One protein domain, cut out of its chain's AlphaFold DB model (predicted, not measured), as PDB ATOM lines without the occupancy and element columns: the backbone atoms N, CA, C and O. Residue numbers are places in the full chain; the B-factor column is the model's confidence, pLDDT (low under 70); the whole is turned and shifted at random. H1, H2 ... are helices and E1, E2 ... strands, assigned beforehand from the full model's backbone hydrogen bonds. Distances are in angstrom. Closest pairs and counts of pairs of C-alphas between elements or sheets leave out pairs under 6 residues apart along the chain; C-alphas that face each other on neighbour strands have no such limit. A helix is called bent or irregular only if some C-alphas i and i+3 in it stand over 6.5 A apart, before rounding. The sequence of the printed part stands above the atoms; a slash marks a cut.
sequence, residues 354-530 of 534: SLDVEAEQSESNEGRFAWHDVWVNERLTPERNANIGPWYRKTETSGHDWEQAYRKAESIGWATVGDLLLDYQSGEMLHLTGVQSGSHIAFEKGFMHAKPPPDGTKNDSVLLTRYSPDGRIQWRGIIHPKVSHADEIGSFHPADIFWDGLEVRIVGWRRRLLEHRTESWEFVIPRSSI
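AT A GLANCE: This is residues 354 to 530 of the 534 residues of the protein "Hypothethical protein" of Ralstonia solanacearum CMR15 (UniProt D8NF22). One large sheet of eight strands is folded back on itself like a flattened part of a barrel, with leaves E6 to E9 and E12 to E10 face to face, E2 as the hinge, and the two edge strands, E6 and E10, close together. A small twisted sheet of four strands, E1, E5, E4 and E3, is partly face to face with it, helix H1 packs on one face of the small sheet, and a loop at residues 363 to 368 sticks out. The 177 printed residues hold twelve named strands and two named helices, in the order E1, E2, H1, E3 to E12, H2; the class is mostly strand. Both sheets are mixed, in the orders E6, E7, E8, E9, E2, E12, E11, E10 and E1, E5, E4, E3. The whole is compact, with a radius of gyration of the C-alphas of 16.6 A and spans of 52 by 42 by 27 A.

IN THESE COORDINATES: Find C-alpha 354 at (107.411, 105.108, 126.022), where E1 begins and runs to residue 358. After the link comes E2, residues 372 to 380, 24.4 A long, starting at C-alpha 372 at (126.586, 115.792, 150.061). Next look for H1, residues 399 to 412, 20.1 A long. Three strands follow: E3, residues 414 to 417; E4, residues 420 to 423; and E5, residues 428 to 433. Then read E6, residues 439 to 442, E7, residues 447 to 451, E8, residues 462 to 467, and E9, residues 473 to 481, the last 23.6 A long. E10, residues 493 to 499, spans 18.2 A; E11, residues 503 to 511, spans 25.0 A; E12, residues 518 to 526, spans 25.9 A. H2, residues 527 to 530, ends at C-alpha 530 at (127.031, 117.763, 141.968).

HOW THE PARTS SIT: Start with the large sheet, a folded sheet, bent back into two leaves that face each other, and strongly twisted. E6 E7 E8 E9 form a meander, each strand the antiparallel neighbour of the one before; look at N 449 and O 465, 2.9 A apart, between E7 and E8. E10 E11 E12 form another; N 508 and O 521 are 2.8 A apart. The pairing of E2 is staggered: its residues 372 to 376 pair with E9, parallel, with N 376 and O 480 at 2.9 A, and residues 377 to 380 with E12, antiparallel, with N 522 and O 379 at 2.8 A. Across the fold, the closest C-alphas of E6 and E10 are those of Ser 439 and Ala 495, 5.4 A apart. H2 is on this sheet at a height of 6.6 A, over none of its strands; its closest C-alpha to E2 is that of Ser 529, 6.7 A from that of Val 374. In the small sheet E3 E4 E5 form a third meander, with N 422 and O 415 at 2.8 A and N 430 and O 421 at 2.8 A; E1 is parallel to E5, with N 357 and O 431 at 2.8 A. The two sheets form a sandwich, two sheets face to face, their best planes 28 degrees apart; the closest C-alphas of E4 and E6 are those of Leu 421 and Ala 442, 5.2 A apart. H1 is on the small sheet, making two layers, a helix on one face of a sheet; it lies over E3 and runs along the strands, at 2 degrees to E3 on the local plane and a height of 6.5 A, and the C-alphas of Ala 409 and Ala 415 are their closest, 4.6 A apart. In H1 every O i to N i+4 pair is within hydrogen-bond range; H2 is too short for such a pair.

THE WHOLE: The two C-alphas farthest apart are those of Gln 425 and Leu 514, 53.2 A. The printed part has no cut. The links E1 to E2, E2 to H1 and E9 to E10 are long, with 13, 18 and 11 residues. The mean pLDDT of the printed part is 77.4; it is under 70 at residues 362 to 371, 382 to 398, 437, 454 to 459 and 484 to 488.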
ATOM      1  N   SER A 354     107.523 104.497 124.696       76.00
ATOM      2  CA  SER A 354     107.411 105.108 126.022       76.00
ATOM      3  C   SER A 354     107.607 104.035 127.091       76.00
ATOM      4  O   SER A 354     106.875 103.044 127.098       76.00
ATOM      5  N   LEU A 355     108.562 104.243 127.992       77.69
ATOM      6  CA  LEU A 355     108.833 103.368 129.127       77.69
ATOM      7  C   LEU A 355     108.832 104.188 130.415       77.69
ATOM      8  O   LEU A 355     109.550 105.181 130.535       77.69
ATOM      9  N   ASP A 356     108.037 103.748 131.385       83.06
ATOM     10  CA  ASP A 356     108.123 104.268 132.743       83.06
ATOM     11  C   ASP A 356     109.297 103.595 133.462       83.06
ATOM     12  O   ASP A 356     109.411 102.369 133.507       83.06
ATOM     13  N   VAL A 357     110.178 104.415 134.022       83.88
ATOM     14  CA  VAL A 357     111.348 103.998 134.791       83.88
ATOM     15  C   VAL A 357     111.028 104.202 136.261       83.88
ATOM     16  O   VAL A 357     110.780 105.327 136.692       83.88
ATOM     17  N   GLU A 358     111.005 103.128 137.040       88.94
ATOM     18  CA  GLU A 358     110.732 103.217 138.473       88.94
ATOM     19  C   GLU A 358     111.968 103.726 139.224       88.94
ATOM     20  O   GLU A 358     113.048 103.142 139.145       88.94
ATOM     21  N   ALA A 359     111.815 104.832 139.951       87.38
ATOM     22  CA  ALA A 359     112.878 105.377 140.782       87.38
ATOM     23  C   ALA A 359     113.167 104.472 141.987       87.38
ATOM     24  O   ALA A 359     112.259 104.074 142.719       87.38
ATOM     25  N   GLU A 360     114.450 104.224 142.254       87.44
ATOM     26  CA  GLU A 360     114.912 103.509 143.441       87.44
ATOM     27  C   GLU A 360     114.427 104.215 144.725       87.44
ATOM     28  O   GLU A 360     114.840 105.336 145.052       87.44
ATOM     29  N   GLN A 361     113.543 103.539 145.468       76.69
ATOM     30  CA  GLN A 361     113.030 103.985 146.766       76.69
ATOM     31  C   GLN A 361     114.059 103.655 147.848       76.69
ATOM     32  O   GLN A 361     114.152 102.525 148.323       76.69
ATOM     33  N   SER A 362     114.864 104.630 148.259       62.59
ATOM     34  CA  SER A 362     115.919 104.391 149.250       62.59
ATOM     35  C   SER A 362     115.437 104.499 150.707       62.59
ATOM     36  O   SER A 362     116.155 105.057 151.537       62.59
ATOM     37  N   GLU A 363     114.238 104.035 151.054       51.50
ATOM     38  CA  GLU A 363     113.760 104.167 152.444       51.50
ATOM     39  C   GLU A 363     114.566 103.307 153.443       51.50
ATOM     40  O   GLU A 363     114.465 103.515 154.644       51.50
ATOM     41  N   SER A 364     115.424 102.384 152.987       46.16
ATOM     42  CA  SER A 364     116.160 101.453 153.864       46.16
ATOM     43  C   SER A 364     117.679 101.659 153.958       46.16
ATOM     44  O   SER A 364     118.339 100.921 154.685       46.16
ATOM     45  N   ASN A 365     118.260 102.641 153.257       44.97
ATOM     46  CA  ASN A 365     119.720 102.787 153.132       44.97
ATOM     47  C   ASN A 365     120.240 104.181 153.530       44.97
ATOM     48  O   ASN A 365     121.162 104.705 152.902       44.97
ATOM     49  N   GLU A 366     119.719 104.758 154.614       47.22
ATOM     50  CA  GLU A 366     120.281 105.971 155.245       47.22
ATOM     51  C   GLU A 366     121.780 105.839 155.602       47.22
ATOM     52  O   GLU A 366     122.461 106.838 155.801       47.22
ATOM     53  N   GLY A 367     122.329 104.617 155.624       43.22
ATOM     54  CA  GLY A 367     123.737 104.349 155.921       43.22
ATOM     55  C   GLY A 367     124.695 104.207 154.728       43.22
ATOM     56  O   GLY A 367     125.885 104.019 154.968       43.22
ATOM     57  N   ARG A 368     124.241 104.238 153.460       46.38
ATOM     58  CA  ARG A 368     125.123 103.929 152.301       46.38
ATOM     59  C   ARG A 368     125.611 105.134 151.499       46.38
ATOM     60  O   ARG A 368     126.635 105.022 150.833       46.38
ATOM     61  N   PHE A 369     124.923 106.268 151.579       51.97
ATOM     62  CA  PHE A 369     125.319 107.502 150.903       51.97
ATOM     63  C   PHE A 369     125.445 108.609 151.945       51.97
ATOM     64  O   PHE A 369     124.452 109.001 152.552       51.97
ATOM     65  N   ALA A 370     126.661 109.110 152.170       58.31
ATOM     66  CA  ALA A 370     126.829 110.352 152.911       58.31
ATOM     67  C   ALA A 370     126.146 111.465 152.108       58.31
ATOM     68  O   ALA A 370     126.459 111.660 150.933       58.31
ATOM     69  N   TRP A 371     125.187 112.161 152.716       65.56
ATOM     70  CA  TRP A 371     124.534 113.301 152.085       65.56
ATOM     71  C   TRP A 371     125.590 114.355 151.744       65.56
ATOM     72  O   TRP A 371     126.273 114.865 152.631       65.56
ATOM     73  N   HIS A 372     125.742 114.675 150.461       77.31
ATOM     74  CA  HIS A 372     126.586 115.792 150.061       77.31
ATOM     75  C   HIS A 372     125.850 117.098 150.363       77.31
ATOM     76  O   HIS A 372     124.858 117.416 149.709       77.31
ATOM     77  N   ASP A 373     126.322 117.846 151.356       85.44
ATOM     78  CA  ASP A 373     125.831 119.197 151.615       85.44
ATOM     79  C   ASP A 373     126.422 120.167 150.586       85.44
ATOM     80  O   ASP A 373     127.639 120.351 150.505       85.44
ATOM     81  N   VAL A 374     125.555 120.813 149.809       86.50
ATOM     82  CA  VAL A 374     125.942 121.784 148.784       86.50
ATOM     83  C   VAL A 374     125.375 123.145 149.148       86.50
ATOM     84  O   VAL A 374     124.165 123.326 149.233       86.50
ATOM     85  N   TRP A 375     126.252 124.125 149.341       88.00
ATOM     86  CA  TRP A 375     125.865 125.489 149.699       88.00
ATOM     87  C   TRP A 375     125.882 126.386 148.468       88.00
ATOM     88  O   TRP A 375     126.938 126.602 147.864       88.00
ATOM     89  N   VAL A 376     124.732 126.949 148.112       88.62
ATOM     90  CA  VAL A 376     124.552 127.725 146.879       88.62
ATOM     91  C   VAL A 376     123.991 129.113 147.143       88.62
ATOM     92  O   VAL A 376     123.443 129.403 148.207       88.62
ATOM     93  N   ASN A 377     124.155 129.995 146.161       85.31
ATOM     94  CA  ASN A 377     123.454 131.269 146.178       85.31
ATOM     95  C   ASN A 377     121.988 131.027 145.810       85.31
ATOM     96  O   ASN A 377     121.691 130.292 144.866       85.31
ATOM     97  N   GLU A 378     121.101 131.679 146.547       85.06
ATOM     98  CA  GLU A 378     119.684 131.772 146.224       85.06
ATOM     99  C   GLU A 378     119.407 133.183 145.702       85.06
ATOM    100  O   GLU A 378     119.989 134.154 146.198       85.06
ATOM    101  N   ARG A 379     118.560 133.316 144.682       86.44
ATOM    102  CA  ARG A 379     118.177 134.628 144.151       86.44
ATOM    103  C   ARG A 379     116.690 134.691 143.842       86.44
ATOM    104  O   ARG A 379     116.087 133.694 143.457       86.44
ATOM    105  N   LEU A 380     116.119 135.882 143.994       82.88
ATOM    106  CA  LEU A 380     114.749 136.170 143.594       82.88
ATOM    107  C   LEU A 380     114.646 136.115 142.062       82.88
ATOM    108  O   LEU A 380     115.418 136.778 141.360       82.88
ATOM    109  N   THR A 381     113.699 135.341 141.538       75.50
ATOM    110  CA  THR A 381     113.503 135.199 140.091       75.50
ATOM    111  C   THR A 381     112.753 136.422 139.545       75.50
ATOM    112  O   THR A 381     111.726 136.803 140.111       75.50
ATOM    113  N   PRO A 382     113.201 137.058 138.442       64.12
ATOM    114  CA  PRO A 382     112.475 138.183 137.856       64.12
ATOM    115  C   PRO A 382     111.056 137.782 137.410       64.12
ATOM    116  O   PRO A 382     110.839 136.662 136.941       64.12
ATOM    117  N   GLU A 383     110.100 138.719 137.494       54.53
ATOM    118  CA  GLU A 383     108.645 138.510 137.308       54.53
ATOM    119  C   GLU A 383     108.229 137.751 136.033       54.53
ATOM    120  O   GLU A 383     107.149 137.166 135.996       54.53
ATOM    121  N   ARG A 384     109.079 137.673 134.998       48.81
ATOM    122  CA  ARG A 384     108.816 136.839 133.808       48.81
ATOM    123  C   ARG A 384     108.591 135.357 134.137       48.81
ATOM    124  O   ARG A 384     107.841 134.711 133.413       48.81
ATOM    125  N   ASN A 385     109.165 134.858 135.234       48.56
ATOM    126  CA  ASN A 385     108.945 133.497 135.734       48.56
ATOM    127  C   ASN A 385     107.914 133.441 136.885       48.56
ATOM    128  O   ASN A 385     107.585 132.360 137.361       48.56
ATOM    129  N   ALA A 386     107.350 134.578 137.318       43.12
ATOM    130  CA  ALA A 386     106.355 134.639 138.397       43.12
ATOM    131  C   ALA A 386     104.963 134.115 137.988       43.12
ATOM    132  O   ALA A 386     104.110 133.894 138.845       43.12
ATOM    133  N   ASN A 387     104.739 133.862 136.692       44.06
ATOM    134  CA  ASN A 387     103.529 133.197 136.197       44.06
ATOM    135  C   ASN A 387     103.536 131.673 136.406       44.06
ATOM    136  O   ASN A 387     102.526 131.020 136.135       44.06
ATOM    137  N   ILE A 388     104.630 131.098 136.915       52.22
ATOM    138  CA  ILE A 388     104.651 129.709 137.372       52.22
ATOM    139  C   ILE A 388     103.931 129.686 138.734       52.22
ATOM    140  O   ILE A 388     104.531 129.735 139.805       52.22
ATOM    141  N   GLY A 389     102.597 129.726 138.717       46.72
ATOM    142  CA  GLY A 389     101.801 129.584 139.936       46.72
ATOM    143  C   GLY A 389     102.074 128.232 140.621       46.72
ATOM    144  O   GLY A 389     102.575 127.315 139.975       46.72
ATOM    145  N   PRO A 390     101.673 128.034 141.891       45.09
ATOM    146  CA  PRO A 390     101.821 126.747 142.594       45.09
ATOM    147  C   PRO A 390     101.061 125.580 141.926       45.09
ATOM    148  O   PRO A 390     101.183 124.430 142.338       45.09
ATOM    149  N   TRP A 391     100.262 125.881 140.898       44.34
ATOM    150  CA  TRP A 391      99.492 124.942 140.084       44.34
ATOM    151  C   TRP A 391     100.022 124.802 138.651       44.34
ATOM    152  O   TRP A 391      99.444 124.043 137.872       44.34
ATOM    153  N   TYR A 392     101.068 125.547 138.275       40.09
ATOM    154  CA  TYR A 392     101.629 125.485 136.932       40.09
ATOM    155  C   TYR A 392     102.394 124.172 136.788       40.09
ATOM    156  O   TYR A 392     103.370 123.915 137.488       40.09
ATOM    157  N   ARG A 393     101.880 123.298 135.925       45.38
ATOM    158  CA  ARG A 393     102.373 121.939 135.742       45.38
ATOM    159  C   ARG A 393     102.921 121.824 134.325       45.38
ATOM    160  O   ARG A 393     102.127 121.843 133.394       45.38
ATOM    161  N   LYS A 394     104.247 121.653 134.245       50.53
ATOM    162  CA  LYS A 394     105.100 121.401 133.069       50.53
ATOM    163  C   LYS A 394     105.015 122.432 131.943       50.53
ATOM    164  O   LYS A 394     103.947 122.751 131.438       50.53
ATOM    165  N   THR A 395     106.188 122.864 131.485       47.47
ATOM    166  CA  THR A 395     106.389 123.380 130.129       47.47
ATOM    167  C   THR A 395     105.687 122.455 129.142       47.47
ATOM    168  O   THR A 395     106.077 121.296 129.000       47.47
ATOM    169  N   GLU A 396     104.629 122.944 128.497       52.12
ATOM    170  CA  GLU A 396     104.093 122.315 127.296       52.12
ATOM    171  C   GLU A 396     105.246 122.241 126.302       52.12
ATOM    172  O   GLU A 396     105.674 123.264 125.766       52.12
ATOM    173  N   THR A 397     105.819 121.053 126.122       61.19
ATOM    174  CA  THR A 397     106.936 120.916 125.202       61.19
ATOM    175  C   THR A 397     106.406 121.172 123.804       61.19
ATOM    176  O   THR A 397     105.515 120.461 123.325       61.19
ATOM    177  N   SER A 398     106.892 122.231 123.164       66.88
ATOM    178  CA  SER A 398     106.407 122.584 121.840       66.88
ATOM    179  C   SER A 398     106.832 121.507 120.837       66.88
ATOM    180  O   SER A 398     107.819 120.795 121.034       66.88
ATOM    181  N   GLY A 399     106.117 121.398 119.712       71.25
ATOM    182  CA  GLY A 399     106.542 120.506 118.625       71.25
ATOM    183  C   GLY A 399     107.961 120.819 118.122       71.25
ATOM    184  O   GLY A 399     108.652 119.924 117.645       71.25
ATOM    185  N   HIS A 400     108.414 122.066 118.286       74.69
ATOM    186  CA  HIS A 400     109.766 122.492 117.943       74.69
ATOM    187  C   HIS A 400     110.823 121.949 118.915       74.69
ATOM    188  O   HIS A 400     111.849 121.440 118.471       74.69
ATOM    189  N   ASP A 401     110.560 122.000 120.224       76.62
ATOM    190  CA  ASP A 401     111.467 121.458 121.246       76.62
ATOM    191  C   ASP A 401     111.627 119.941 121.088       76.62
ATOM    192  O   ASP A 401     112.733 119.411 121.196       76.62
ATOM    193  N   TRP A 402     110.529 119.252 120.757       80.25
ATOM    194  CA  TRP A 402     110.547 117.837 120.394       80.25
ATOM    195  C   TRP A 402     111.464 117.560 119.200       80.25
ATOM    196  O   TRP A 402     112.323 116.682 119.268       80.25
ATOM    197  N   GLU A 403     111.298 118.310 118.109       82.25
ATOM    198  CA  GLU A 403     112.106 118.132 116.905       82.25
ATOM    199  C   GLU A 403     113.593 118.367 117.186       82.25
ATOM    200  O   GLU A 403     114.426 117.546 116.802       82.25
ATOM    201  N   GLN A 404     113.936 119.429 117.919       83.38
ATOM    202  CA  GLN A 404     115.320 119.695 118.309       83.38
ATOM    203  C   GLN A 404     115.905 118.573 119.175       83.38
ATOM    204  O   GLN A 404     117.021 118.116 118.912       83.38
ATOM    205  N   ALA A 405     115.163 118.110 120.185       84.38
ATOM    206  CA  ALA A 405     115.602 117.018 121.046       84.38
ATOM    207  C   ALA A 405     115.805 115.730 120.242       84.38
ATOM    208  O   ALA A 405     116.842 115.085 120.369       84.38
ATOM    209  N   TYR A 406     114.875 115.390 119.350       85.44
ATOM    210  CA  TYR A 406     114.993 114.208 118.505       85.44
ATOM    211  C   TYR A 406     116.231 114.272 117.595       85.44
ATOM    212  O   TYR A 406     117.010 113.323 117.557       85.44
ATOM    213  N   ARG A 407     116.473 115.405 116.918       87.31
ATOM    214  CA  ARG A 407     117.666 115.602 116.064       87.31
ATOM    215  C   ARG A 407     118.964 115.540 116.857       87.31
ATOM    216  O   ARG A 407     119.955 114.971 116.403       87.31
ATOM    217  N   LYS A 408     118.965 116.102 118.065       87.94
ATOM    218  CA  LYS A 408     120.097 115.978 118.981       87.94
ATOM    219  C   LYS A 408     120.330 114.508 119.330       87.94
ATOM    220  O   LYS A 408     121.452 114.040 119.160       87.94
ATOM    221  N   ALA A 409     119.286 113.776 119.717       88.50
ATOM    222  CA  ALA A 409     119.371 112.359 120.058       88.50
ATOM    223  C   ALA A 409     119.870 111.501 118.889       88.50
ATOM    224  O   ALA A 409     120.711 110.635 119.096       88.50
ATOM    225  N   GLU A 410     119.435 111.792 117.664       86.50
ATOM    226  CA  GLU A 410     119.935 111.162 116.436       86.50
ATOM    227  C   GLU A 410     121.452 111.357 116.267       86.50
ATOM    228  O   GLU A 410     122.168 110.427 115.906       86.50
ATOM    229  N   SER A 411     121.965 112.549 116.590       86.81
ATOM    230  CA  SER A 411     123.391 112.867 116.437       86.81
ATOM    231  C   SER A 411     124.301 112.316 117.545       86.81
ATOM    232  O   SER A 411     125.431 111.927 117.255       86.81
ATOM    233  N   ILE A 412     123.846 112.286 118.806       86.00
ATOM    234  CA  ILE A 412     124.691 111.929 119.970       86.00
ATOM    235  C   ILE A 412     124.214 110.689 120.741       86.00
ATOM    236  O   ILE A 412     124.820 110.309 121.743       86.00
ATOM    237  N   GLY A 413     123.132 110.052 120.298       85.81
ATOM    238  CA  GLY A 413     122.527 108.862 120.900       85.81
ATOM    239  C   GLY A 413     121.442 109.141 121.945       85.81
ATOM    240  O   GLY A 413     120.663 108.241 122.241       85.81
ATOM    241  N   TRP A 414     121.349 110.355 122.495       88.81
ATOM    242  CA  TRP A 414     120.351 110.708 123.511       88.81
ATOM    243  C   TRP A 414     120.014 112.203 123.514       88.81
ATOM    244  O   TRP A 414     120.804 113.038 123.067       88.81
ATOM    245  N   ALA A 415     118.846 112.557 124.041       88.38
ATOM    246  CA  ALA A 415     118.484 113.941 124.334       88.38
ATOM    247  C   ALA A 415     117.429 114.013 125.432       88.38
ATOM    248  O   ALA A 415     116.801 113.020 125.776       88.38
ATOM    249  N   THR A 416     117.210 115.206 125.966       85.38
ATOM    250  CA  THR A 416     116.192 115.457 126.983       85.38
ATOM    251  C   THR A 416     115.147 116.408 126.417       85.38
ATOM    252  O   THR A 416     115.471 117.304 125.634       85.38
ATOM    253  N   VAL A 417     113.885 116.189 126.776       79.62
ATOM    254  CA  VAL A 417     112.751 116.990 126.310       79.62
ATOM    255  C   VAL A 417     111.750 117.151 127.451       79.62
ATOM    256  O   VAL A 417     110.926 116.282 127.724       79.62
ATOM    257  N   GLY A 418     111.884 118.256 128.189       78.31
ATOM    258  CA  GLY A 418     111.224 118.412 129.484       78.31
ATOM    259  C   GLY A 418     111.692 117.327 130.456       78.31
ATOM    260  O   GLY A 418     112.886 117.155 130.690       78.31
ATOM    261  N   ASP A 419     110.758 116.555 130.994       80.44
ATOM    262  CA  ASP A 419     111.046 115.476 131.938       80.44
ATOM    263  C   ASP A 419     111.243 114.095 131.291       80.44
ATOM    264  O   ASP A 419     111.329 113.084 131.988       80.44
ATOM    265  N   LEU A 420     111.317 114.057 129.960       84.19
ATOM    266  CA  LEU A 420     111.461 112.841 129.170       84.19
ATOM    267  C   LEU A 420     112.898 112.706 128.668       84.19
ATOM    268  O   LEU A 420     113.477 113.657 128.130       84.19
ATOM    269  N   LEU A 421     113.465 111.513 128.825       87.94
ATOM    270  CA  LEU A 421     114.782 111.157 128.309       87.94
ATOM    271  C   LEU A 421     114.608 110.326 127.037       87.94
ATOM    272  O   LEU A 421     114.054 109.233 127.070       87.94
ATOM    273  N   LEU A 422     115.088 110.843 125.914       87.00
ATOM    274  CA  LEU A 422     115.168 110.121 124.651       87.00
ATOM    275  C   LEU A 422     116.468 109.329 124.593       87.00
ATOM    276  O   LEU A 422     117.543 109.929 124.614       87.00
ATOM    277  N   ASP A 423     116.363 108.013 124.439       86.81
ATOM    278  CA  ASP A 423     117.468 107.135 124.061       86.81
ATOM    279  C   ASP A 423     117.249 106.674 122.613       86.81
ATOM    280  O   ASP A 423     116.403 105.832 122.301       86.81
ATOM    281  N   TYR A 424     117.999 107.284 121.695       84.44
ATOM    282  CA  TYR A 424     117.866 107.015 120.265       84.44
ATOM    283  C   TYR A 424     118.402 105.629 119.893       84.44
ATOM    284  O   TYR A 424     117.937 105.033 118.923       84.44
ATOM    285  N   GLN A 425     119.369 105.107 120.657       81.88
ATOM    286  CA  GLN A 425     119.980 103.806 120.387       81.88
ATOM    287  C   GLN A 425     119.038 102.663 120.761       81.88
ATOM    288  O   GLN A 425     118.916 101.706 119.996       81.88
ATOM    289  N   SER A 426     118.358 102.763 121.908       78.38
ATOM    290  CA  SER A 426     117.339 101.779 122.293       78.38
ATOM    291  C   SER A 426     115.990 102.016 121.605       78.38
ATOM    292  O   SER A 426     115.172 101.097 121.522       78.38
ATOM    293  N   GLY A 427     115.768 103.213 121.050       79.88
ATOM    294  CA  GLY A 427     114.495 103.595 120.443       79.88
ATOM    295  C   GLY A 427     113.413 103.829 121.498       79.88
ATOM    296  O   GLY A 427     112.242 103.519 121.267       79.88
ATOM    297  N   GLU A 428     113.805 104.336 122.667       82.06
ATOM    298  CA  GLU A 428     112.947 104.491 123.836       82.06
ATOM    299  C   GLU A 428     112.862 105.955 124.275       82.06
ATOM    300  O   GLU A 428     113.786 106.756 124.130       82.06
ATOM    301  N   MET A 429     111.710 106.300 124.833       83.38
ATOM    302  CA  MET A 429     111.456 107.528 125.557       83.38
ATOM    303  C   MET A 429     111.155 107.144 127.001       83.38
ATOM    304  O   MET A 429     110.140 106.515 127.295       83.38
ATOM    305  N   LEU A 430     112.050 107.519 127.897       84.75
ATOM    306  CA  LEU A 430     112.022 107.143 129.297       84.75
ATOM    307  C   LEU A 430     111.392 108.264 130.127       84.75
ATOM    308  O   LEU A 430     111.729 109.440 129.960       84.75
ATOM    309  N   HIS A 431     110.508 107.895 131.046       85.06
ATOM    310  CA  HIS A 431     109.860 108.805 131.985       85.06
ATOM    311  C   HIS A 431     110.056 108.295 133.413       85.06
ATOM    312  O   HIS A 431     109.713 107.155 133.721       85.06
ATOM    313  N   LEU A 432     110.614 109.124 134.297       84.62
ATOM    314  CA  LEU A 432     110.829 108.729 135.687       84.62
ATOM    315  C   LEU A 432     109.498 108.693 136.453       84.62
ATOM    316  O   LEU A 432     108.738 109.659 136.474       84.62
ATOM    317  N   THR A 433     109.244 107.586 137.141       86.06
ATOM    318  CA  THR A 433     108.058 107.348 137.971       86.06
ATOM    319  C   THR A 433     108.455 106.906 139.379       86.06
ATOM    320  O   THR A 433     109.632 106.758 139.696       86.06
ATOM    321  N   GLY A 434     107.481 106.764 140.282       80.88
ATOM    322  CA  GLY A 434     107.731 106.382 141.678       80.88
ATOM    323  C   GLY A 434     108.255 107.520 142.565       80.88
ATOM    324  O   GLY A 434     108.212 107.415 143.787       80.88
ATOM    325  N   VAL A 435     108.672 108.654 142.003       79.94
ATOM    326  CA  VAL A 435     109.065 109.825 142.795       79.94
ATOM    327  C   VAL A 435     107.845 110.498 143.443       79.94
ATOM    328  O   VAL A 435     106.939 110.986 142.769       79.94
ATOM    329  N   GLN A 436     107.791 110.512 144.779       70.00
ATOM    330  CA  GLN A 436     106.736 111.206 145.524       70.00
ATOM    331  C   GLN A 436     107.084 112.684 145.708       70.00
ATOM    332  O   GLN A 436     108.128 112.990 146.290       70.00
ATOM    333  N   SER A 437     106.157 113.579 145.335       68.50
ATOM    334  CA  SER A 437     106.238 115.043 145.520       68.50
ATOM    335  C   SER A 437     107.466 115.713 144.869       68.50
ATOM    336  O   SER A 437     108.430 115.050 144.499       68.50
ATOM    337  N   GLY A 438     107.445 117.036 144.704       73.19
ATOM    338  CA  GLY A 438     108.541 117.771 144.059       73.19
ATOM    339  C   GLY A 438     108.518 117.703 142.528       73.19
ATOM    340  O   GLY A 438     107.492 117.365 141.933       73.19
ATOM    341  N   SER A 439     109.650 118.042 141.912       80.88
ATOM    342  CA  SER A 439     109.787 118.195 140.457       80.88
ATOM    343  C   SER A 439     110.941 117.377 139.920       80.88
ATOM    344  O   SER A 439     111.956 117.220 140.597       80.88
ATOM    345  N   HIS A 440     110.800 116.854 138.706       83.44
ATOM    346  CA  HIS A 440     111.849 116.101 138.032       83.44
ATOM    347  C   HIS A 440     112.028 116.549 136.585       83.44
ATOM    348  O   HIS A 440     111.104 117.050 135.950       83.44
ATOM    349  N   ILE A 441     113.242 116.350 136.084       85.62
ATOM    350  CA  ILE A 441     113.672 116.679 134.727       85.62
ATOM    351  C   ILE A 441     114.551 115.543 134.196       85.62
ATOM    352  O   ILE A 441     115.288 114.908 134.957       85.62
ATOM    353  N   ALA A 442     114.497 115.289 132.890       84.44
ATOM    354  CA  ALA A 442     115.473 114.435 132.235       84.44
ATOM    355  C   ALA A 442     116.803 115.186 132.107       84.44
ATOM    356  O   ALA A 442     116.864 116.314 131.616       84.44
ATOM    357  N   PHE A 443     117.880 114.560 132.563       81.81
ATOM    358  CA  PHE A 443     119.171 115.200 132.762       81.81
ATOM    359  C   PHE A 443     120.294 114.338 132.191       81.81
ATOM    360  O   PHE A 443     120.525 113.227 132.669       81.81
ATOM    361  N   GLU A 444     121.038 114.874 131.219       81.56
ATOM    362  CA  GLU A 444     122.066 114.121 130.490       81.56
ATOM    363  C   GLU A 444     121.535 112.730 130.079       81.56
ATOM    364  O   GLU A 444     120.473 112.630 129.473       81.56
ATOM    365  N   LYS A 445     122.234 111.657 130.462       84.94
ATOM    366  CA  LYS A 445     121.797 110.268 130.324       84.94
ATOM    367  C   LYS A 445     121.166 109.769 131.632       84.94
ATOM    368  O   LYS A 445     121.676 108.831 132.234       84.94
ATOM    369  N   GLY A 446     120.121 110.429 132.118       89.38
ATOM    370  CA  GLY A 446     119.457 110.100 133.383       89.38
ATOM    371  C   GLY A 446     118.350 111.086 133.756       89.38
ATOM    372  O   GLY A 446     117.775 111.751 132.896       89.38
ATOM    373  N   PHE A 447     118.063 111.193 135.051       90.69
ATOM    374  CA  PHE A 447     117.039 112.085 135.592       90.69
ATOM    375  C   PHE A 447     117.536 112.818 136.833       90.69
ATOM    376  O   PHE A 447     118.394 112.323 137.566       90.69
ATOM    377  N   MET A 448     116.959 113.981 137.103       90.19
ATOM    378  CA  MET A 448     117.109 114.689 138.369       90.19
ATOM    379  C   MET A 448     115.751 114.908 139.010       90.19
ATOM    380  O   MET A 448     114.782 115.203 138.321       90.19
ATOM    381  N   HIS A 449     115.702 114.798 140.332       90.75
ATOM    382  CA  HIS A 449     114.508 115.013 141.138       90.75
ATOM    383  C   HIS A 449     114.840 115.907 142.327       90.75
ATOM    384  O   HIS A 449     115.786 115.630 143.066       90.75
ATOM    385  N   ALA A 450     114.057 116.966 142.506       89.19
ATOM    386  CA  ALA A 450     114.162 117.910 143.605       89.19
ATOM    387  C   ALA A 450     112.892 117.852 144.447       89.19
ATOM    388  O   ALA A 450     111.786 118.049 143.938       89.19
ATOM    389  N   LYS A 451     113.049 117.634 145.751       87.81
ATOM    390  CA  LYS A 451     111.943 117.646 146.714       87.81
ATOM    391  C   LYS A 451     112.361 118.282 148.040       87.81
ATOM    392  O   LYS A 451     113.557 118.383 148.311       87.81
ATOM    393  N   PRO A 452     111.409 118.688 148.891       83.31
ATOM    394  CA  PRO A 452     111.726 119.030 150.272       83.31
ATOM    395  C   PRO A 452     112.391 117.841 151.004       83.31
ATOM    396  O   PRO A 452     112.034 116.687 150.736       83.31
ATOM    397  N   PRO A 453     113.352 118.083 151.915       78.00
ATOM    398  CA  PRO A 453     113.954 117.037 152.729       78.00
ATOM    399  C   PRO A 453     112.906 116.367 153.641       78.00
ATOM    400  O   PRO A 453     112.032 117.062 154.164       78.00
ATOM    401  N   PRO A 454     112.989 115.041 153.862       68.31
ATOM    402  CA  PRO A 454     111.980 114.276 154.606       68.31
ATOM    403  C   PRO A 454     111.850 114.683 156.081       68.31
ATOM    404  O   PRO A 454     110.746 114.660 156.619       68.31
ATOM    405  N   ASP A 455     112.940 115.122 156.714       64.88
ATOM    406  CA  ASP A 455     112.974 115.348 158.165       64.88
ATOM    407  C   ASP A 455     112.469 116.731 158.600       64.88
ATOM    408  O   ASP A 455     112.437 117.029 159.792       64.88
ATOM    409  N   GLY A 456     112.129 117.628 157.664       56.75
ATOM    410  CA  GLY A 456     111.730 119.009 157.985       56.75
ATOM    411  C   GLY A 456     112.792 119.824 158.750       56.75
ATOM    412  O   GLY A 456     112.533 120.950 159.162       56.75
ATOM    413  N   THR A 457     113.999 119.281 158.943       51.41
ATOM    414  CA  THR A 457     115.039 119.815 159.838       51.41
ATOM    415  C   THR A 457     115.752 121.047 159.287       51.41
ATOM    416  O   THR A 457     116.447 121.733 160.033       51.41
ATOM    417  N   LYS A 458     115.545 121.378 158.007       59.00
ATOM    418  CA  LYS A 458     115.953 122.648 157.396       59.00
ATOM    419  C   LYS A 458     114.896 123.073 156.379       59.00
ATOM    420  O   LYS A 458     114.924 122.646 155.229       59.00
ATOM    421  N   ASN A 459     113.961 123.908 156.828       65.00
ATOM    422  CA  ASN A 459     112.828 124.418 156.041       65.00
ATOM    423  C   ASN A 459     113.234 125.104 154.720       65.00
ATOM    424  O   ASN A 459     112.410 125.242 153.820       65.00
ATOM    425  N   ASP A 460     114.503 125.484 154.586       78.38
ATOM    426  CA  ASP A 460     115.038 126.223 153.445       78.38
ATOM    427  C   ASP A 460     115.826 125.363 152.453       78.38
ATOM    428  O   ASP A 460     116.289 125.883 151.441       78.38
ATOM    429  N   SER A 461     116.023 124.076 152.742       85.12
ATOM    430  CA  SER A 461     116.886 123.203 151.948       85.12
ATOM    431  C   SER A 461     116.095 122.377 150.937       85.12
ATOM    432  O   SER A 461     114.913 122.096 151.124       85.12
ATOM    433  N   VAL A 462     116.768 121.926 149.880       88.19
ATOM    434  CA  VAL A 462     116.191 121.045 148.856       88.19
ATOM    435  C   VAL A 462     116.988 119.763 148.778       88.19
ATOM    436  O   VAL A 462     118.212 119.786 148.700       88.19
ATOM    437  N   LEU A 463     116.293 118.634 148.747       88.06
ATOM    438  CA  LEU A 463     116.907 117.370 148.422       88.06
ATOM    439  C   LEU A 463     116.962 117.168 146.914       88.06
ATOM    440  O   LEU A 463     115.916 117.046 146.278       88.06
ATOM    441  N   LEU A 464     118.175 117.076 146.371       89.62
ATOM    442  CA  LEU A 464     118.420 116.802 144.962       89.62
ATOM    443  C   LEU A 464     118.957 115.376 144.800       89.62
ATOM    444  O   LEU A 464     119.964 115.001 145.403       89.62
ATOM    445  N   THR A 465     118.281 114.576 143.980       88.94
ATOM    446  CA  THR A 465     118.683 113.203 143.645       88.94
ATOM    447  C   THR A 465     118.886 113.075 142.143       88.94
ATOM    448  O   THR A 465     118.039 113.516 141.368       88.94
ATOM    449  N   ARG A 466     119.990 112.445 141.734       88.88
ATOM    450  CA  ARG A 466     120.242 112.039 140.350       88.88
ATOM    451  C   ARG A 466     119.984 110.548 140.202       88.88
ATOM    452  O   ARG A 466     120.561 109.746 140.940       88.88
ATOM    453  N   TYR A 467     119.188 110.199 139.205       89.81
ATOM    454  CA  TYR A 467     118.915 108.830 138.804       89.81
ATOM    455  C   TYR A 467     119.571 108.516 137.456       89.81
ATOM    456  O   TYR A 467     119.655 109.375 136.578       89.81
ATOM    457  N   SER A 468     120.028 107.283 137.289       90.62
ATOM    458  CA  SER A 468     120.417 106.716 135.997       90.62
ATOM    459  C   SER A 468     119.186 106.474 135.102       90.62
ATOM    460  O   SER A 468     118.052 106.567 135.580       90.62
ATOM    461  N   PRO A 469     119.364 106.123 133.810       89.44
ATOM    462  CA  PRO A 469     118.249 105.802 132.914       89.44
ATOM    463  C   PRO A 469     117.415 104.605 133.372       89.44
ATOM    464  O   PRO A 469     116.256 104.508 133.001       89.44
ATOM    465  N   ASP A 470     117.990 103.702 134.171       90.31
ATOM    466  CA  ASP A 470     117.305 102.552 134.768       90.31
ATOM    467  C   ASP A 470     116.762 102.838 136.181       90.31
ATOM    468  O   ASP A 470     116.355 101.914 136.877       90.31
ATOM    469  N   GLY A 471     116.757 104.102 136.620       89.69
ATOM    470  CA  GLY A 471     116.104 104.525 137.861       89.69
ATOM    471  C   GLY A 471     116.925 104.324 139.134       89.69
ATOM    472  O   GLY A 471     116.409 104.562 140.225       89.69
ATOM    473  N   ARG A 472     118.204 103.940 139.038       90.56
ATOM    474  CA  ARG A 472     119.098 103.794 140.201       90.56
ATOM    475  C   ARG A 472     119.666 105.128 140.639       90.56
ATOM    476  O   ARG A 472     119.974 105.985 139.812       90.56
ATOM    477  N   ILE A 473     119.880 105.295 141.935       87.88
ATOM    478  CA  ILE A 473     120.486 106.513 142.469       87.88
ATOM    479  C   ILE A 473     121.972 106.537 142.105       87.88
ATOM    480  O   ILE A 473     122.744 105.670 142.508       87.88
ATOM    481  N   GLN A 474     122.382 107.560 141.357       85.19
ATOM    482  CA  GLN A 474     123.788 107.808 141.027       85.19
ATOM    483  C   GLN A 474     124.429 108.809 141.981       85.19
ATOM    484  O   GLN A 474     125.614 108.711 142.288       85.19
ATOM    485  N   TRP A 475     123.650 109.792 142.428       86.31
ATOM    486  CA  TRP A 475     124.118 110.841 143.320       86.31
ATOM    487  C   TRP A 475     122.956 111.404 144.130       86.31
ATOM    488  O   TRP A 475     121.812 111.434 143.664       86.31
ATOM    489  N   ARG A 476     123.254 111.882 145.337       86.81
ATOM    490  CA  ARG A 476     122.281 112.567 146.175       86.81
ATOM    491  C   ARG A 476     122.943 113.596 147.085       86.81
ATOM    492  O   ARG A 476     123.987 113.322 147.675       86.81
ATOM    493  N   GLY A 477     122.303 114.748 147.242       87.19
ATOM    494  CA  GLY A 477     122.784 115.808 148.119       87.19
ATOM    495  C   GLY A 477     121.675 116.724 148.614       87.19
ATOM    496  O   GLY A 477     120.574 116.761 148.059       87.19
ATOM    497  N   ILE A 478     121.980 117.451 149.686       87.81
ATOM    498  CA  ILE A 478     121.101 118.462 150.262       87.81
ATOM    499  C   ILE A 478     121.647 119.830 149.864       87.81
ATOM    500  O   ILE A 478     122.785 120.181 150.168       87.81
ATOM    501  N   ILE A 479     120.819 120.594 149.167       89.44
ATOM    502  CA  ILE A 479     121.114 121.944 148.708       89.44
ATOM    503  C   ILE A 479     120.669 122.923 149.789       89.44
ATOM    504  O   ILE A 479     119.506 122.912 150.192       89.44
ATOM    505  N   HIS A 480     121.587 123.769 150.250       87.44
ATOM    506  CA  HIS A 480     121.344 124.796 151.260       87.44
ATOM    507  C   HIS A 480     121.581 126.190 150.671       87.44
ATOM    508  O   HIS A 480     122.568 126.382 149.948       87.44
ATOM    509  N   PRO A 481     120.759 127.195 151.018       87.56
ATOM    510  CA  PRO A 481     121.114 128.579 150.752       87.56
ATOM    511  C   PRO A 481     122.317 128.984 151.614       87.56
ATOM    512  O   PRO A 481     122.386 128.670 152.802       87.56
ATOM    513  N   LYS A 482     123.266 129.730 151.039       85.31
ATOM    514  CA  LYS A 482     124.379 130.337 151.793       85.31
ATOM    515  C   LYS A 482     123.921 131.408 152.787       85.31
ATOM    516  O   LYS A 482     124.631 131.670 153.754       85.31
ATOM    517  N   VAL A 483     122.776 132.037 152.532       78.81
ATOM    518  CA  VAL A 483     122.180 133.069 153.385       78.81
ATOM    519  C   VAL A 483     120.861 132.530 153.922       78.81
ATOM    520  O   VAL A 483     119.995 132.145 153.147       78.81
ATOM    521  N   SER A 484     120.712 132.475 155.244       69.38
ATOM    522  CA  SER A 484     119.438 132.082 155.850       69.38
ATOM    523  C   SER A 484     118.459 133.255 155.826       69.38
ATOM    524  O   SER A 484     118.830 134.380 156.158       69.38
ATOM    525  N   HIS A 485     117.210 132.971 155.459       69.06
ATOM    526  CA  HIS A 485     116.097 133.926 155.451       69.06
ATOM    527  C   HIS A 485     115.021 133.575 156.495       69.06
ATOM    528  O   HIS A 485     113.882 134.033 156.379       69.06
ATOM    529  N   ALA A 486     115.386 132.770 157.503       62.25
ATOM    530  CA  ALA A 486     114.467 132.082 158.413       62.25
ATOM    531  C   ALA A 486     113.450 132.994 159.128       62.25
ATOM    532  O   ALA A 486     112.364 132.531 159.474       62.25
ATOM    533  N   ASP A 487     113.773 134.278 159.310       62.78
ATOM    534  CA  ASP A 487     112.928 135.228 160.043       62.78
ATOM    535  C   ASP A 487     111.896 135.962 159.160       62.78
ATOM    536  O   ASP A 487     110.907 136.488 159.669       62.78
ATOM    537  N   GLU A 488     112.072 135.988 157.834       67.38
ATOM    538  CA  GLU A 488     111.244 136.803 156.921       67.38
ATOM    539  C   GLU A 488     110.499 135.972 155.869       67.38
ATOM    540  O   GLU A 488     109.421 136.356 155.386       67.38
ATOM    541  N   ILE A 489     111.061 134.818 155.507       73.56
ATOM    542  CA  ILE A 489     110.638 134.041 154.353       73.56
ATOM    543  C   ILE A 489     110.464 132.572 154.757       73.56
ATOM    544  O   ILE A 489     111.329 131.970 155.379       73.56
ATOM    545  N   GLY A 490     109.311 131.998 154.413       74.19
ATOM    546  CA  GLY A 490     108.968 130.608 154.688       74.19
ATOM    547  C   GLY A 490     109.712 129.604 153.804       74.19
ATOM    548  O   GLY A 490     110.507 129.972 152.933       74.19
ATOM    549  N   SER A 491     109.392 128.326 154.017       81.00
ATOM    550  CA  SER A 491     110.062 127.190 153.390       81.00
ATOM    551  C   SER A 491     110.119 127.272 151.867       81.00
ATOM    552  O   SER A 491     109.166 127.719 151.220       81.00
ATOM    553  N   PHE A 492     111.222 126.785 151.301       83.38
ATOM    554  CA  PHE A 492     111.358 126.634 149.859       83.38
ATOM    555  C   PHE A 492     110.654 125.359 149.402       83.38
ATOM    556  O   PHE A 492     111.027 124.245 149.773       83.38
ATOM    557  N   HIS A 493     109.646 125.514 148.556       83.56
ATOM    558  CA  HIS A 493     109.015 124.391 147.877       83.56
ATOM    559  C   HIS A 493     109.543 124.346 146.448       83.56
ATOM    560  O   HIS A 493     109.281 125.300 145.728       83.56
ATOM    561  N   PRO A 494     110.278 123.309 146.011       83.38
ATOM    562  CA  PRO A 494     110.677 123.193 144.613       83.38
ATOM    563  C   PRO A 494     109.439 122.929 143.752       83.38
ATOM    564  O   PRO A 494     108.592 122.114 144.126       83.38
ATOM    565  N   ALA A 495     109.346 123.591 142.602       79.44
ATOM    566  CA  ALA A 495     108.332 123.252 141.599       79.44
ATOM    567  C   ALA A 495     108.845 123.201 140.159       79.44
ATOM    568  O   ALA A 495     108.133 122.650 139.320       79.44
ATOM    569  N   ASP A 496     110.083 123.612 139.868       79.94
ATOM    570  CA  ASP A 496     110.701 123.260 138.588       79.94
ATOM    571  C   ASP A 496     112.226 123.120 138.678       79.94
ATOM    572  O   ASP A 496     112.863 123.663 139.584       79.94
ATOM    573  N   ILE A 497     112.807 122.377 137.738       84.62
ATOM    574  CA  ILE A 497     114.252 122.191 137.611       84.62
ATOM    575  C   ILE A 497     114.647 122.449 136.162       84.62
ATOM    576  O   ILE A 497     114.123 121.824 135.246       84.62
ATOM    577  N   PHE A 498     115.635 123.313 135.965       82.44
ATOM    578  CA  PHE A 498     116.204 123.627 134.664       82.44
ATOM    579  C   PHE A 498     117.680 123.257 134.611       82.44
ATOM    580  O   PHE A 498     118.384 123.246 135.623       82.44
ATOM    581  N   TRP A 499     118.155 123.010 133.396       78.56
ATOM    582  CA  TRP A 499     119.554 122.753 133.102       78.56
ATOM    583  C   TRP A 499     119.969 123.521 131.853       78.56
ATOM    584  O   TRP A 499     119.330 123.390 130.810       78.56
ATOM    585  N   ASP A 500     121.044 124.303 131.950       73.69
ATOM    586  CA  ASP A 500     121.587 125.078 130.823       73.69
ATOM    587  C   ASP A 500     122.917 124.529 130.272       73.69
ATOM    588  O   ASP A 500     123.471 125.081 129.323       73.69
ATOM    589  N   GLY A 501     123.417 123.416 130.824       74.75
ATOM    590  CA  GLY A 501     124.697 122.799 130.457       74.75
ATOM    591  C   GLY A 501     125.825 123.043 131.461       74.75
ATOM    592  O   GLY A 501     126.769 122.247 131.509       74.75
ATOM    593  N   LEU A 502     125.722 124.101 132.269       81.81
ATOM    594  CA  LEU A 502     126.735 124.504 133.250       81.81
ATOM    595  C   LEU A 502     126.175 124.564 134.673       81.81
ATOM    596  O   LEU A 502     126.909 124.322 135.634       81.81
ATOM    597  N   GLU A 503     124.887 124.866 134.820       86.12
ATOM    598  CA  GLU A 503     124.230 125.047 136.109       86.12
ATOM    599  C   GLU A 503     122.871 124.342 136.144       86.12
ATOM    600  O   GLU A 503     122.064 124.434 135.214       86.12
ATOM    601  N   VAL A 504     122.598 123.652 137.254       86.81
ATOM    602  CA  VAL A 504     121.252 123.189 137.599       86.81
ATOM    603  C   VAL A 504     120.558 124.321 138.334       86.81
ATOM    604  O   VAL A 504     121.060 124.814 139.347       86.81
ATOM    605  N   ARG A 505     119.391 124.726 137.841       88.94
ATOM    606  CA  ARG A 505     118.569 125.752 138.479       88.94
ATOM    607  C   ARG A 505     117.322 125.115 139.047       88.94
ATOM    608  O   ARG A 505     116.520 124.578 138.291       88.94
ATOM    609  N   ILE A 506     117.147 125.175 140.359       88.69
ATOM    610  CA  ILE A 506     115.910 124.725 140.999       88.69
ATOM    611  C   ILE A 506     115.091 125.970 141.275       88.69
ATOM    612  O   ILE A 506     115.475 126.777 142.118       88.69
ATOM    613  N   VAL A 507     113.983 126.130 140.560       87.75
ATOM    614  CA  VAL A 507     113.026 127.196 140.841       87.75
ATOM    615  C   VAL A 507     112.069 126.686 141.906       87.75
ATOM    616  O   VAL A 507     111.698 125.507 141.933       87.75
ATOM    617  N   GLY A 508     111.722 127.582 142.819       85.12
ATOM    618  CA  GLY A 508     110.919 127.328 143.995       85.12
ATOM    619  C   GLY A 508     110.008 128.489 144.360       85.12
ATOM    620  O   GLY A 508     110.073 129.584 143.799       85.12
ATOM    621  N   TRP A 509     109.149 128.213 145.332       84.06
ATOM    622  CA  TRP A 509     108.150 129.118 145.866       84.06
ATOM    623  C   TRP A 509     108.496 129.280 147.326       84.06
ATOM    624  O   TRP A 509     108.663 128.287 148.040       84.06
ATOM    625  N   ARG A 510     108.538 130.526 147.772       83.50
ATOM    626  CA  ARG A 510     108.603 130.850 149.186       83.50
ATOM    627  C   ARG A 510     107.455 131.761 149.560       83.50
ATOM    628  O   ARG A 510     107.027 132.604 148.773       83.50
ATOM    629  N   ARG A 511     106.943 131.601 150.778       80.00
ATOM    630  CA  ARG A 511     105.899 132.476 151.318       80.00
ATOM    631  C   ARG A 511     106.529 133.518 152.227       80.00
ATOM    632  O   ARG A 511     107.085 133.161 153.258       80.00
ATOM    633  N   ARG A 512     106.384 134.797 151.904       78.88
ATOM    634  CA  ARG A 512     106.779 135.890 152.793       78.88
ATOM    635  C   ARG A 512     105.831 135.921 153.988       78.88
ATOM    636  O   ARG A 512     104.621 136.103 153.815       78.88
ATOM    637  N   LEU A 513     106.358 135.682 155.188       75.94
ATOM    638  CA  LEU A 513     105.527 135.398 156.364       75.94
ATOM    639  C   LEU A 513     104.691 136.619 156.773       75.94
ATOM    640  O   LEU A 513     103.495 136.478 157.030       75.94
ATOM    641  N   LEU A 514     105.302 137.806 156.739       76.81
ATOM    642  CA  LEU A 514     104.682 139.067 157.161       76.81
ATOM    643  C   LEU A 514     103.737 139.678 156.114       76.81
ATOM    644  O   LEU A 514     102.766 140.334 156.476       76.81
ATOM    645  N   GLU A 515     103.988 139.459 154.822       77.06
ATOM    646  CA  GLU A 515     103.220 140.091 153.734       77.06
ATOM    647  C   GLU A 515     102.177 139.164 153.097       77.06
ATOM    648  O   GLU A 515     101.414 139.588 152.230       77.06
ATOM    649  N   HIS A 516     102.154 137.886 153.491       76.56
ATOM    650  CA  HIS A 516     101.307 136.842 152.900       76.56
ATOM    651  C   HIS A 516     101.420 136.721 151.369       76.56
ATOM    652  O   HIS A 516     100.506 136.214 150.718       76.56
ATOM    653  N   ARG A 517     102.547 137.148 150.793       78.75
ATOM    654  CA  ARG A 517     102.850 137.019 149.364       78.75
ATOM    655  C   ARG A 517     103.681 135.770 149.103       78.75
ATOM    656  O   ARG A 517     104.485 135.371 149.942       78.75
ATOM    657  N   THR A 518     103.476 135.160 147.942       78.62
ATOM    658  CA  THR A 518     104.329 134.076 147.445       78.62
ATOM    659  C   THR A 518     105.278 134.653 146.413       78.62
ATOM    660  O   THR A 518     104.838 135.329 145.486       78.62
ATOM    661  N   GLU A 519     106.563 134.378 146.578       82.00
ATOM    662  CA  GLU A 519     107.626 134.820 145.686       82.00
ATOM    663  C   GLU A 519     108.291 133.609 145.040       82.00
ATOM    664  O   GLU A 519     108.384 132.537 145.648       82.00
ATOM    665  N   SER A 520     108.752 133.789 143.804       83.50
ATOM    666  CA  SER A 520     109.566 132.793 143.119       83.50
ATOM    667  C   SER A 520     111.034 133.042 143.435       83.50
ATOM    668  O   SER A 520     111.519 134.169 143.319       83.50
ATOM    669  N   TRP A 521     111.723 131.979 143.819       86.56
ATOM    670  CA  TRP A 521     113.145 131.975 144.132       86.56
ATOM    671  C   TRP A 521     113.834 130.893 143.313       86.56
ATOM    672  O   TRP A 521     113.201 129.915 142.918       86.56
ATOM    673  N   GLU A 522     115.129 131.041 143.059       89.38
ATOM    674  CA  GLU A 522     115.913 130.013 142.383       89.38
ATOM    675  C   GLU A 522     117.233 129.719 143.100       89.38
ATOM    676  O   GLU A 522     117.986 130.624 143.477       89.38
ATOM    677  N   PHE A 523     117.525 128.427 143.245       90.12
ATOM    678  CA  PHE A 523     118.849 127.921 143.580       90.12
ATOM    679  C   PHE A 523     119.656 127.730 142.306       90.12
ATOM    680  O   PHE A 523     119.206 127.030 141.402       90.12
ATOM    681  N   VAL A 524     120.861 128.297 142.260       89.31
ATOM    682  CA  VAL A 524     121.796 128.119 141.141       89.31
ATOM    683  C   VAL A 524     122.936 127.215 141.592       89.31
ATOM    684  O   VAL A 524     123.757 127.602 142.425       89.31
ATOM    685  N   ILE A 525     122.964 125.994 141.063       88.88
ATOM    686  CA  ILE A 525     123.866 124.926 141.489       88.88
ATOM    687  C   ILE A 525     124.867 124.653 140.360       88.88
ATOM    688  O   ILE A 525     124.474 124.123 139.319       88.88
ATOM    689  N   PRO A 526     126.160 124.976 140.535       86.19
ATOM    690  CA  PRO A 526     127.173 124.669 139.532       86.19
ATOM    691  C   PRO A 526     127.278 123.163 139.275       86.19
ATOM    692  O   PRO A 526     127.245 122.368 140.218       86.19
ATOM    693  N   ARG A 527     127.487 122.769 138.015       83.06
ATOM    694  CA  ARG A 527     127.738 121.375 137.601       83.06
ATOM    695  C   ARG A 527     128.796 120.677 138.463       83.06
ATOM    696  O   ARG A 527     128.606 119.539 138.895       83.06
ATOM    697  N   SER A 528     129.878 121.389 138.763       81.88
ATOM    698  CA  SER A 528     131.002 120.889 139.555       81.88
ATOM    699  C   SER A 528     130.613 120.503 140.984       81.88
ATOM    700  O   SER A 528     131.241 119.645 141.599       81.88
ATOM    701  N   SER A 529     129.559 121.112 141.532       80.75
ATOM    702  CA  SER A 529     129.102 120.878 142.906       80.75
ATOM    703  C   SER A 529     128.292 119.592 143.077       80.75
ATOM    704  O   SER A 529     128.075 119.159 144.206       80.75
ATOM    705  N   ILE A 530     127.860 118.976 141.976       74.75
ATOM    706  CA  ILE A 530     127.031 117.763 141.968       74.75
ATOM    707  C   ILE A 530     127.750 116.562 141.332       74.75
ATOM    708  O   ILE A 530     127.118 115.577 140.960       74.75
TER     709      ILE A 530